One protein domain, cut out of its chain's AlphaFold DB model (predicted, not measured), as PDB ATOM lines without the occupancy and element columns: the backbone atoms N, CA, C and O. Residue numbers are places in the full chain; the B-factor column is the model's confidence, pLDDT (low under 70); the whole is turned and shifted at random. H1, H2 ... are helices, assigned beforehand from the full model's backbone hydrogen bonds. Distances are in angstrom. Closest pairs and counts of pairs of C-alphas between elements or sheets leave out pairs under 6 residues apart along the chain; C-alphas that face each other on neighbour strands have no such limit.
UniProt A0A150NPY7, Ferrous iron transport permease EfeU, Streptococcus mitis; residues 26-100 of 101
ATOM      1  N   PRO A  26      20.504 -23.337  12.931       72.50
ATOM      2  CA  PRO A  26      21.511 -24.087  12.181       72.50
ATOM      3  C   PRO A  26      20.862 -25.093  11.234       72.50
ATOM      4  O   PRO A  26      21.213 -25.161  10.065       72.50
ATOM      5  N   HIS A  27      19.807 -25.765  11.691       77.19
ATOM      6  CA  HIS A  27      19.036 -26.709  10.887       77.19
ATOM      7  C   HIS A  27      18.502 -26.112   9.566       77.19
ATOM      8  O   HIS A  27      18.648 -26.723   8.510       77.19
ATOM      9  N   LYS A  28      17.953 -24.886   9.585       80.38
ATOM     10  CA  LYS A  28      17.451 -24.224   8.364       80.38
ATOM     11  C   LYS A  28      18.583 -23.805   7.431       80.38
ATOM     12  O   LYS A  28      18.445 -23.900   6.216       80.38
ATOM     13  N   VAL A  29      19.699 -23.352   8.000       84.88
ATOM     14  CA  VAL A  29      20.880 -22.947   7.231       84.88
ATOM     15  C   VAL A  29      21.495 -24.156   6.535       84.88
ATOM     16  O   VAL A  29      21.692 -24.117   5.327       84.88
ATOM     17  N   PHE A  30      21.725 -25.251   7.262       85.12
ATOM     18  CA  PHE A  30      22.256 -26.489   6.695       85.12
ATOM     19  C   PHE A  30      21.347 -27.052   5.601       85.12
ATOM     20  O   PHE A  30      21.856 -27.454   4.562       85.12
ATOM     21  N   PHE A  31      20.023 -26.994   5.765       85.56
ATOM     22  CA  PHE A  31      19.095 -27.406   4.712       85.56
ATOM     23  C   PHE A  31      19.290 -26.604   3.414       85.56
ATOM     24  O   PHE A  31      19.468 -27.188   2.346       85.56
ATOM     25  N   ILE A  32      19.327 -25.268   3.499       88.06
ATOM     26  CA  ILE A  32      19.554 -24.400   2.330       88.06
ATOM     27  C   ILE A  32      20.929 -24.671   1.707       88.06
ATOM     28  O   ILE A  32      21.048 -24.747   0.485       88.06
ATOM     29  N   LEU A  33      21.963 -24.845   2.534       89.75
ATOM     30  CA  LEU A  33      23.318 -25.139   2.069       89.75
ATOM     31  C   LEU A  33      23.388 -26.478   1.325       89.75
ATOM     32  O   LEU A  33      23.981 -26.531   0.252       89.75
ATOM     33  N   THR A  34      22.749 -27.532   1.836       90.81
ATOM     34  CA  THR A  34      22.686 -28.843   1.174       90.81
ATOM     35  C   THR A  34      22.038 -28.731  -0.206       90.81
ATOM     36  O   THR A  34      22.609 -29.191  -1.195       90.81
ATOM     37  N   TRP A  35      20.903 -28.033  -0.311       90.88
ATOM     38  CA  TRP A  35      20.250 -27.772  -1.597       90.88
ATOM     39  C   TRP A  35      21.126 -26.961  -2.556       90.88
ATOM     40  O   TRP A  35      21.191 -27.263  -3.748       90.88
ATOM     41  N   MET A  36      21.842 -25.959  -2.042       93.06
ATOM     42  CA  MET A  36      22.766 -25.155  -2.839       93.06
ATOM     43  C   MET A  36      23.931 -25.994  -3.377       93.06
ATOM     44  O   MET A  36      24.297 -25.851  -4.542       93.06
ATOM     45  N   ILE A  37      24.480 -26.905  -2.568       93.50
ATOM     46  CA  ILE A  37      25.535 -27.834  -2.992       93.50
ATOM     47  C   ILE A  37      25.016 -28.771  -4.087       93.50
ATOM     48  O   ILE A  37      25.702 -28.951  -5.092       93.50
ATOM     49  N   TYR A  38      23.802 -29.316  -3.956       93.62
ATOM     50  CA  TYR A  38      23.202 -30.150  -5.003       93.62
ATOM     51  C   TYR A  38      23.004 -29.389  -6.317       93.62
ATOM     52  O   TYR A  38      23.369 -29.900  -7.376       93.62
ATOM     53  N   ALA A  39      22.502 -28.154  -6.264       92.62
ATOM     54  CA  ALA A  39      22.333 -27.319  -7.452       92.62
ATOM     55  C   ALA A  39      23.677 -26.982  -8.128       92.62
ATOM     56  O   ALA A  39      23.800 -27.040  -9.353       92.62
ATOM     57  N   LEU A  40      24.708 -26.667  -7.339       94.12
ATOM     58  CA  LEU A  40      26.050 -26.389  -7.855       94.12
ATOM     59  C   LEU A  40      26.699 -27.631  -8.467       94.12
ATOM     60  O   LEU A  40      27.286 -27.537  -9.543       94.12
ATOM     61  N   ALA A  41      26.571 -28.788  -7.818       94.38
ATOM     62  CA  ALA A  41      27.083 -30.050  -8.334       94.38
ATOM     63  C   ALA A  41      26.413 -30.425  -9.664       94.38
ATOM     64  O   ALA A  41      27.114 -30.769 -10.613       94.38
ATOM     65  N   PHE A  42      25.090 -30.263  -9.774       94.88
ATOM     66  CA  PHE A  42      24.351 -30.463 -11.024       94.88
ATOM     67  C   PHE A  42      24.897 -29.597 -12.168       94.88
ATOM     68  O   PHE A  42      25.166 -30.093 -13.268       94.88
ATOM     69  N   LYS A  43      25.099 -28.302 -11.898       92.31
ATOM     70  CA  LYS A  43      25.652 -27.361 -12.876       92.31
ATOM     71  C   LYS A  43      27.068 -27.753 -13.295       92.31
ATOM     72  O   LYS A  43      27.371 -27.780 -14.485       92.31
ATOM     73  N   MET A  44      27.937 -28.034 -12.322       94.56
ATOM     74  CA  MET A  44      29.333 -28.387 -12.586       94.56
ATOM     75  C   MET A  44      29.440 -29.670 -13.403       94.56
ATOM     76  O   MET A  44      30.250 -29.723 -14.319       94.56
ATOM     77  N   LEU A  45      28.580 -30.656 -13.142       93.81
ATOM     78  CA  LEU A  45      28.520 -31.893 -13.915       93.81
ATOM     79  C   LEU A  45      28.270 -31.599 -15.401       93.81
ATOM     80  O   LEU A  45      29.048 -32.029 -16.252       93.81
ATOM     81  N   GLY A  46      27.241 -30.812 -15.717       91.00
ATOM     82  CA  GLY A  46      26.915 -30.468 -17.103       91.00
ATOM     83  C   GLY A  46      28.017 -29.672 -17.807       91.00
ATOM     84  O   GLY A  46      28.388 -29.998 -18.935       91.00
ATOM     85  N   VAL A  47      28.617 -28.693 -17.118       91.31
ATOM     86  CA  VAL A  47      29.766 -27.926 -17.637       91.31
ATOM     87  C   VAL A  47      30.985 -28.826 -17.863       91.31
ATOM     88  O   VAL A  47      31.658 -28.687 -18.880       91.31
ATOM     89  N   SER A  48      31.269 -29.772 -16.964       90.75
ATOM     90  CA  SER A  48      32.383 -30.713 -17.116       90.75
ATOM     91  C   SER A  48      32.175 -31.686 -18.275       90.75
ATOM     92  O   SER A  48      33.111 -31.909 -19.040       90.75
ATOM     93  N   VAL A  49      30.967 -32.233 -18.454       90.38
ATOM     94  CA  VAL A  49      30.662 -33.101 -19.605       90.38
ATOM     95  C   VAL A  49      30.809 -32.324 -20.906       90.38
ATOM     96  O   VAL A  49      31.458 -32.800 -21.835       90.38
ATOM     97  N   HIS A  50      30.289 -31.099 -20.956       89.75
ATOM     98  CA  HIS A  50      30.455 -30.249 -22.126       89.75
ATOM     99  C   HIS A  50      31.929 -29.916 -22.400       89.75
ATOM    100  O   HIS A  50      32.378 -29.999 -23.541       89.75
ATOM    101  N   ALA A  51      32.720 -29.629 -21.364       89.19
ATOM    102  CA  ALA A  51      34.156 -29.408 -21.505       89.19
ATOM    103  C   ALA A  51      34.879 -30.639 -22.084       89.19
ATOM    104  O   ALA A  51      35.725 -30.485 -22.961       89.19
ATOM    105  N   LEU A  52      34.511 -31.854 -21.663       89.38
ATOM    106  CA  LEU A  52      35.054 -33.099 -22.224       89.38
ATOM    107  C   LEU A  52      34.640 -33.326 -23.684       89.38
ATOM    108  O   LEU A  52      35.396 -33.903 -24.465       89.38
ATOM    109  N   GLN A  53      33.450 -32.870 -24.069       87.62
ATOM    110  CA  GLN A  53      32.991 -32.917 -25.458       87.62
ATOM    111  C   GLN A  53      33.789 -31.946 -26.335       87.62
ATOM    112  O   GLN A  53      34.178 -32.305 -27.445       87.62
ATOM    113  N   LEU A  54      34.107 -30.750 -25.826       87.25
ATOM    114  CA  LEU A  54      34.948 -29.771 -26.525       87.25
ATOM    115  C   LEU A  54      36.393 -30.258 -26.710       87.25
ATOM    116  O   LEU A  54      37.029 -29.924 -27.708       87.25
ATOM    117  N   THR A  55      36.914 -31.071 -25.786       90.56
ATOM    118  CA  THR A  55      38.251 -31.677 -25.903       90.56
ATOM    119  C   THR A  55      38.265 -32.989 -26.692       90.56
ATOM    120  O   THR A  55      39.316 -33.622 -26.783       90.56
ATOM    121  N   ASN A  56      37.134 -33.405 -27.279       83.12
ATOM    122  CA  ASN A  56      36.955 -34.705 -27.945       83.12
ATOM    123  C   ASN A  56      37.292 -35.916 -27.049       83.12
ATOM    124  O   ASN A  56      37.585 -37.003 -27.545       83.12
ATOM    125  N   MET A  57      37.256 -35.743 -25.724       83.19
ATOM    126  CA  MET A  57      37.480 -36.813 -24.747       83.19
ATOM    127  C   MET A  57      36.198 -37.582 -24.413       83.19
ATOM    128  O   MET A  57      36.273 -38.718 -23.949       83.19
ATOM    129  N   ALA A  58      35.030 -36.979 -24.642       80.56
ATOM    130  CA  ALA A  58      33.730 -37.619 -24.486       80.56
ATOM    131  C   ALA A  58      32.956 -37.617 -25.814       80.56
ATOM    132  O   ALA A  58      33.060 -36.649 -26.576       80.56
ATOM    133  N   PRO A  59      32.158 -38.666 -26.089       76.44
ATOM    134  CA  PRO A  59      31.240 -38.652 -27.216       76.44
ATOM    135  C   PRO A  59      30.241 -37.497 -27.068       76.44
ATOM    136  O   PRO A  59      29.868 -37.095 -25.961       76.44
ATOM    137  N   ASN A  60      29.864 -36.921 -28.208       79.94
ATOM    138  CA  ASN A  60      28.954 -35.789 -28.275       79.94
ATOM    139  C   ASN A  60      27.776 -36.129 -29.188       79.94
ATOM    140  O   ASN A  60      27.755 -35.764 -30.366       79.94
ATOM    141  N   HIS A  61      26.802 -36.858 -28.643       82.19
ATOM    142  CA  HIS A  61      25.540 -37.093 -29.333       82.19
ATOM    143  C   HIS A  61      24.636 -35.877 -29.132       82.19
ATOM    144  O   HIS A  61      23.840 -35.809 -28.190       82.19
ATOM    145  N   LEU A  62      24.798 -34.896 -30.022       79.00
ATOM    146  CA  LEU A  62      24.062 -33.641 -29.972       79.00
ATOM    147  C   LEU A  62      22.555 -33.863 -30.141       79.00
ATOM    148  O   LEU A  62      22.098 -34.516 -31.083       79.00
ATOM    149  N   LEU A  63      21.781 -33.249 -29.251       81.12
ATOM    150  CA  LEU A  63      20.327 -33.225 -29.319       81.12
ATOM    151  C   LEU A  63      19.887 -32.000 -30.129       81.12
ATOM    152  O   LEU A  63      19.792 -30.884 -29.615       81.12
ATOM    153  N   THR A  64      19.659 -32.194 -31.428       73.94
ATOM    154  CA  THR A  64      19.232 -31.110 -32.322       73.94
ATOM    155  C   THR A  64      17.847 -30.590 -31.915       73.94
ATOM    156  O   THR A  64      16.888 -31.349 -31.812       73.94
ATOM    157  N   GLY A  65      17.746 -29.282 -31.650       74.69
ATOM    158  CA  GLY A  65      16.499 -28.621 -31.233       74.69
ATOM    159  C   GLY A  65      16.314 -28.432 -29.721       74.69
ATOM    160  O   GLY A  65      15.284 -27.902 -29.313       74.69
ATOM    161  N   PHE A  66      17.290 -28.815 -28.890       81.12
ATOM    162  CA  PHE A  66      17.244 -28.574 -27.444       81.12
ATOM    163  C   PHE A  66      17.985 -27.277 -27.058       81.12
ATOM    164  O   PHE A  66      19.073 -27.030 -27.584       81.12
ATOM    165  N   PRO A  67      17.434 -26.428 -26.168       81.00
ATOM    166  CA  PRO A  67      18.068 -25.165 -25.796       81.00
ATOM    167  C   PRO A  67      19.291 -25.377 -24.894       81.00
ATOM    168  O   PRO A  67      19.271 -26.197 -23.976       81.00
ATOM    169  N   THR A  68      20.330 -24.572 -25.109       84.12
ATOM    170  CA  THR A  68      21.469 -24.457 -24.189       84.12
ATOM    171  C   THR A  68      21.134 -23.462 -23.081       84.12
ATOM    172  O   THR A  68      20.694 -22.346 -23.360       84.12
ATOM    173  N   ILE A  69      21.357 -23.843 -21.822       86.75
ATOM    174  CA  ILE A  69      21.168 -22.975 -20.654       86.75
ATOM    175  C   ILE A  69      22.470 -22.940 -19.852       86.75
ATOM    176  O   ILE A  69      22.656 -23.713 -18.909       86.75
ATOM    177  N   ASP A  70      23.353 -21.996 -20.182       84.94
ATOM    178  CA  ASP A  70      24.659 -21.836 -19.519       84.94
ATOM    179  C   ASP A  70      24.535 -21.577 -18.009       84.94
ATOM    180  O   ASP A  70      25.375 -22.001 -17.213       84.94
ATOM    181  N   LEU A  71      23.449 -20.920 -17.585       82.88
ATOM    182  CA  LEU A  71      23.201 -20.642 -16.171       82.88
ATOM    183  C   LEU A  71      23.086 -21.929 -15.342       82.88
ATOM    184  O   LEU A  71      23.646 -22.002 -14.246       82.88
ATOM    185  N   LEU A  72      22.387 -22.926 -15.891       84.94
ATOM    186  CA  LEU A  72      22.149 -24.231 -15.274       84.94
ATOM    187  C   LEU A  72      23.190 -25.281 -15.688       84.94
ATOM    188  O   LEU A  72      23.184 -26.379 -15.142       84.94
ATOM    189  N   GLY A  73      24.085 -24.955 -16.627       84.12
ATOM    190  CA  GLY A  73      25.032 -25.910 -17.203       84.12
ATOM    191  C   GLY A  73      24.346 -26.980 -18.053       84.12
ATOM    192  O   GLY A  73      24.816 -28.113 -18.095       84.12
ATOM    193  N   ILE A  74      23.206 -26.663 -18.673       88.25
ATOM    194  CA  ILE A  74      22.469 -27.598 -19.529       88.25
ATOM    195  C   ILE A  74      22.940 -27.396 -20.965       88.25
ATOM    196  O   ILE A  74      22.711 -26.340 -21.558       88.25
ATOM    197  N   TYR A  75      23.576 -28.426 -21.514       86.12
ATOM    198  CA  TYR A  75      24.068 -28.459 -22.886       86.12
ATOM    199  C   TYR A  75      23.307 -29.522 -23.690       86.12
ATOM    200  O   TYR A  75      22.902 -30.536 -23.117       86.12
ATOM    201  N   PRO A  76      23.091 -29.313 -25.002       86.19
ATOM    202  CA  PRO A  76      22.277 -30.192 -25.838       86.19
ATOM    203  C   PRO A  76      23.039 -31.471 -26.217       86.19
ATOM    204  O   PRO A  76      23.324 -31.702 -27.389       86.19
ATOM    205  N   SER A  77      23.378 -32.309 -25.236       88.69
ATOM    206  CA  SER A  77      24.027 -33.605 -25.442       88.69
ATOM    207  C   SER A  77      23.386 -34.703 -24.596       88.69
ATOM    208  O   SER A  77      23.033 -34.493 -23.434       88.69
ATOM    209  N   TRP A  78      23.229 -35.894 -25.179       87.06
ATOM    210  CA  TRP A  78      22.640 -37.038 -24.478       87.06
ATOM    211  C   TRP A  78      23.446 -37.432 -23.243       87.06
ATOM    212  O   TRP A  78      22.871 -37.706 -22.195       87.06
ATOM    213  N   GLU A  79      24.771 -37.425 -23.340       88.00
ATOM    214  CA  GLU A  79      25.665 -37.776 -22.239       88.00
ATOM    215  C   GLU A  79      25.510 -36.804 -21.064       88.00
ATOM    216  O   GLU A  79      25.437 -37.227 -19.905       88.00
ATOM    217  N   GLY A  80      25.408 -35.504 -21.358       89.50
ATOM    218  CA  GLY A  80      25.195 -34.462 -20.356       89.50
ATOM    219  C   GLY A  80      23.833 -34.601 -19.684       89.50
ATOM    220  O   GLY A  80      23.751 -34.656 -18.460       89.50
ATOM    221  N   LEU A  81      22.768 -34.747 -20.474       89.50
ATOM    222  CA  LEU A  81      21.405 -34.852 -19.952       89.50
ATOM    223  C   LEU A  81      21.179 -36.137 -19.146       89.50
ATOM    224  O   LEU A  81      20.565 -36.091 -18.082       89.50
ATOM    225  N   VAL A  82      21.693 -37.281 -19.608       90.88
ATOM    226  CA  VAL A  82      21.558 -38.564 -18.900       90.88
ATOM    227  C   VAL A  82      22.320 -38.536 -17.578       90.88
ATOM    228  O   VAL A  82      21.784 -38.956 -16.554       90.88
ATOM    229  N   SER A  83      23.545 -38.013 -17.566       91.19
ATOM    230  CA  SER A  83      24.339 -37.921 -16.336       91.19
ATOM    231  C   SER A  83      23.730 -36.943 -15.321       91.19
ATOM    232  O   SER A  83      23.653 -37.260 -14.132       91.19
ATOM    233  N   GLN A  84      23.194 -35.813 -15.788       92.38
ATOM    234  CA  GLN A  84      22.406 -34.883 -14.978       92.38
ATOM    235  C   GLN A  84      21.126 -35.526 -14.421       92.38
ATOM    236  O   GLN A  84      20.802 -35.333 -13.248       92.38
ATOM    237  N   LEU A  85      20.422 -36.332 -15.217       93.31
ATOM    238  CA  LEU A  85      19.215 -37.039 -14.785       93.31
ATOM    239  C   LEU A  85      19.525 -38.094 -13.715       93.31
ATOM    240  O   LEU A  85      18.838 -38.150 -12.695       93.31
ATOM    241  N   ILE A  86      20.594 -38.876 -13.892       95.06
ATOM    242  CA  ILE A  86      21.073 -39.840 -12.888       95.06
ATOM    243  C   ILE A  86      21.411 -39.125 -11.575       95.06
ATOM    244  O   ILE A  86      21.003 -39.579 -10.505       95.06
ATOM    245  N   PHE A  87      22.110 -37.989 -11.647       94.31
ATOM    246  CA  PHE A  87      22.436 -37.189 -10.470       94.31
ATOM    247  C   PHE A  87      21.177 -36.738  -9.718       94.31
ATOM    248  O   PHE A  87      21.094 -36.918  -8.503       94.31
ATOM    249  N   VAL A  88      20.170 -36.216 -10.427       94.12
ATOM    250  CA  VAL A  88      18.898 -35.793  -9.815       94.12
ATOM    251  C   VAL A  88      18.180 -36.969  -9.153       94.12
ATOM    252  O   VAL A  88      17.713 -36.830  -8.026       94.12
ATOM    253  N   VAL A  89      18.131 -38.137  -9.798       95.06
ATOM    254  CA  VAL A  89      17.520 -39.342  -9.212       95.06
ATOM    255  C   VAL A  89      18.227 -39.746  -7.916       95.06
ATOM    256  O   VAL A  89      17.559 -40.018  -6.919       95.06
ATOM    257  N   ILE A  90      19.563 -39.734  -7.887       94.06
ATOM    258  CA  ILE A  90      20.340 -40.034  -6.675       94.06
ATOM    259  C   ILE A  90      20.041 -39.015  -5.572       94.06
ATOM    260  O   ILE A  90      19.765 -39.411  -4.442       94.06
ATOM    261  N   VAL A  91      20.066 -37.718  -5.891       92.75
ATOM    262  CA  VAL A  91      19.764 -36.648  -4.929       92.75
ATOM    263  C   VAL A  91      18.361 -36.814  -4.353       92.75
ATOM    264  O   VAL A  91      18.198 -36.707  -3.139       92.75
ATOM    265  N   LEU A  92      17.364 -37.132  -5.183       92.25
ATOM    266  CA  LEU A  92      16.002 -37.398  -4.725       92.25
ATOM    267  C   LEU A  92      15.965 -38.596  -3.776       92.25
ATOM    268  O   LEU A  92      15.457 -38.457  -2.671       92.25
ATOM    269  N   ILE A  93      16.553 -39.738  -4.147       93.81
ATOM    270  CA  ILE A  93      16.588 -40.938  -3.292       93.81
ATOM    271  C   ILE A  93      17.249 -40.633  -1.943       93.81
ATOM    272  O   ILE A  93      16.715 -41.003  -0.899       93.81
ATOM    273  N   VAL A  94      18.398 -39.954  -1.946       91.12
ATOM    274  CA  VAL A  94      19.122 -39.597  -0.717       91.12
ATOM    275  C   VAL A  94      18.295 -38.644   0.143       91.12
ATOM    276  O   VAL A  94      18.167 -38.871   1.343       91.12
ATOM    277  N   THR A  95      17.693 -37.623  -0.468       87.94
ATOM    278  CA  THR A  95      16.876 -36.629   0.241       87.94
ATOM    279  C   THR A  95      15.625 -37.264   0.843       87.94
ATOM    280  O   THR A  95      15.305 -36.988   1.994       87.94
ATOM    281  N   PHE A  96      14.945 -38.157   0.114       88.38
ATOM    282  CA  PHE A  96      13.786 -38.886   0.632       88.38
ATOM    283  C   PHE A  96      14.161 -39.784   1.810       88.38
ATOM    284  O   PHE A  96      13.479 -39.748   2.825       88.38
ATOM    285  N   ARG A  97      15.276 -40.522   1.728       87.62
ATOM    286  CA  ARG A  97      15.742 -41.371   2.837       87.62
ATOM    287  C   ARG A  97      16.161 -40.577   4.074       87.62
ATOM    288  O   ARG A  97      16.007 -41.074   5.179       87.62
ATOM    289  N   GLN A  98      16.704 -39.374   3.899       75.25
ATOM    290  CA  GLN A  98      17.078 -38.494   5.014       75.25
ATOM    291  C   GLN A  98      15.879 -37.779   5.650       75.25
ATOM    292  O   GLN A  98      15.991 -37.315   6.776       75.25
ATOM    293  N   GLY A  99      14.751 -37.669   4.942       62.34
ATOM    294  CA  GLY A  99      13.513 -37.098   5.477       62.34
ATOM    295  C   GLY A  99      12.678 -38.067   6.323       62.34
ATOM    296  O   GLY A  99      11.633 -37.659   6.822       62.34
ATOM    297  N   GLU A 100      13.103 -39.329   6.452       52.62
ATOM    298  CA  GLU A 100      12.442 -40.366   7.263       52.62
ATOM    299  C   GLU A 100      13.024 -40.503   8.689       52.62
ATOM    300  O   GLU A 100      12.559 -41.355   9.447       52.62
TER     301      GLU A 100
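What this domain is: This is residues 26 to 100 of the 101 residues of the protein "Ferrous iron transport permease EfeU" of Streptococcus mitis (UniProt A0A150NPY7). A long helical hairpin: H1 and H2 run side by side in opposite directions, and a wide loop, residues 55 to 77, joins them at one end. At the other end residues 26 to 33 of H1 stick out. The 75 printed residues hold H1, then H2, with no named strand; the class is all helix. The whole is loose, with a radius of gyration of the C-alphas of 14.4 A, and spans 43 by 23 by 20 A.

How they stand to each other: Compare H1, residues 26 to 54, with H2, residues 78 to 98: they form a helical hairpin and run opposite ways at a shallow tilt of 17 degrees. H1 touches H2 with residues 38 to 50 alone; their closest C-alphas, of Gly 46 and Gly 80, are 5.4 A apart. In H1 and H2 every O i to N i+4 pair is within hydrogen-bond range.

Where its parts are: Find C-alpha 26 at (21.511, -24.087, 12.181); from there H1 runs 41.4 A to C-alpha 54. H2 runs 30.0 A from C-alpha 78 to C-alpha 98 at (17.078, -38.494, 5.014).

The domain as a whole: The C-alphas of Pro 26 and Thr 64, the two farthest apart, are 45.1 A apart. The 23-residue link is long, and the printed part has no cut. Residues 99 to 100 have pLDDT under 70.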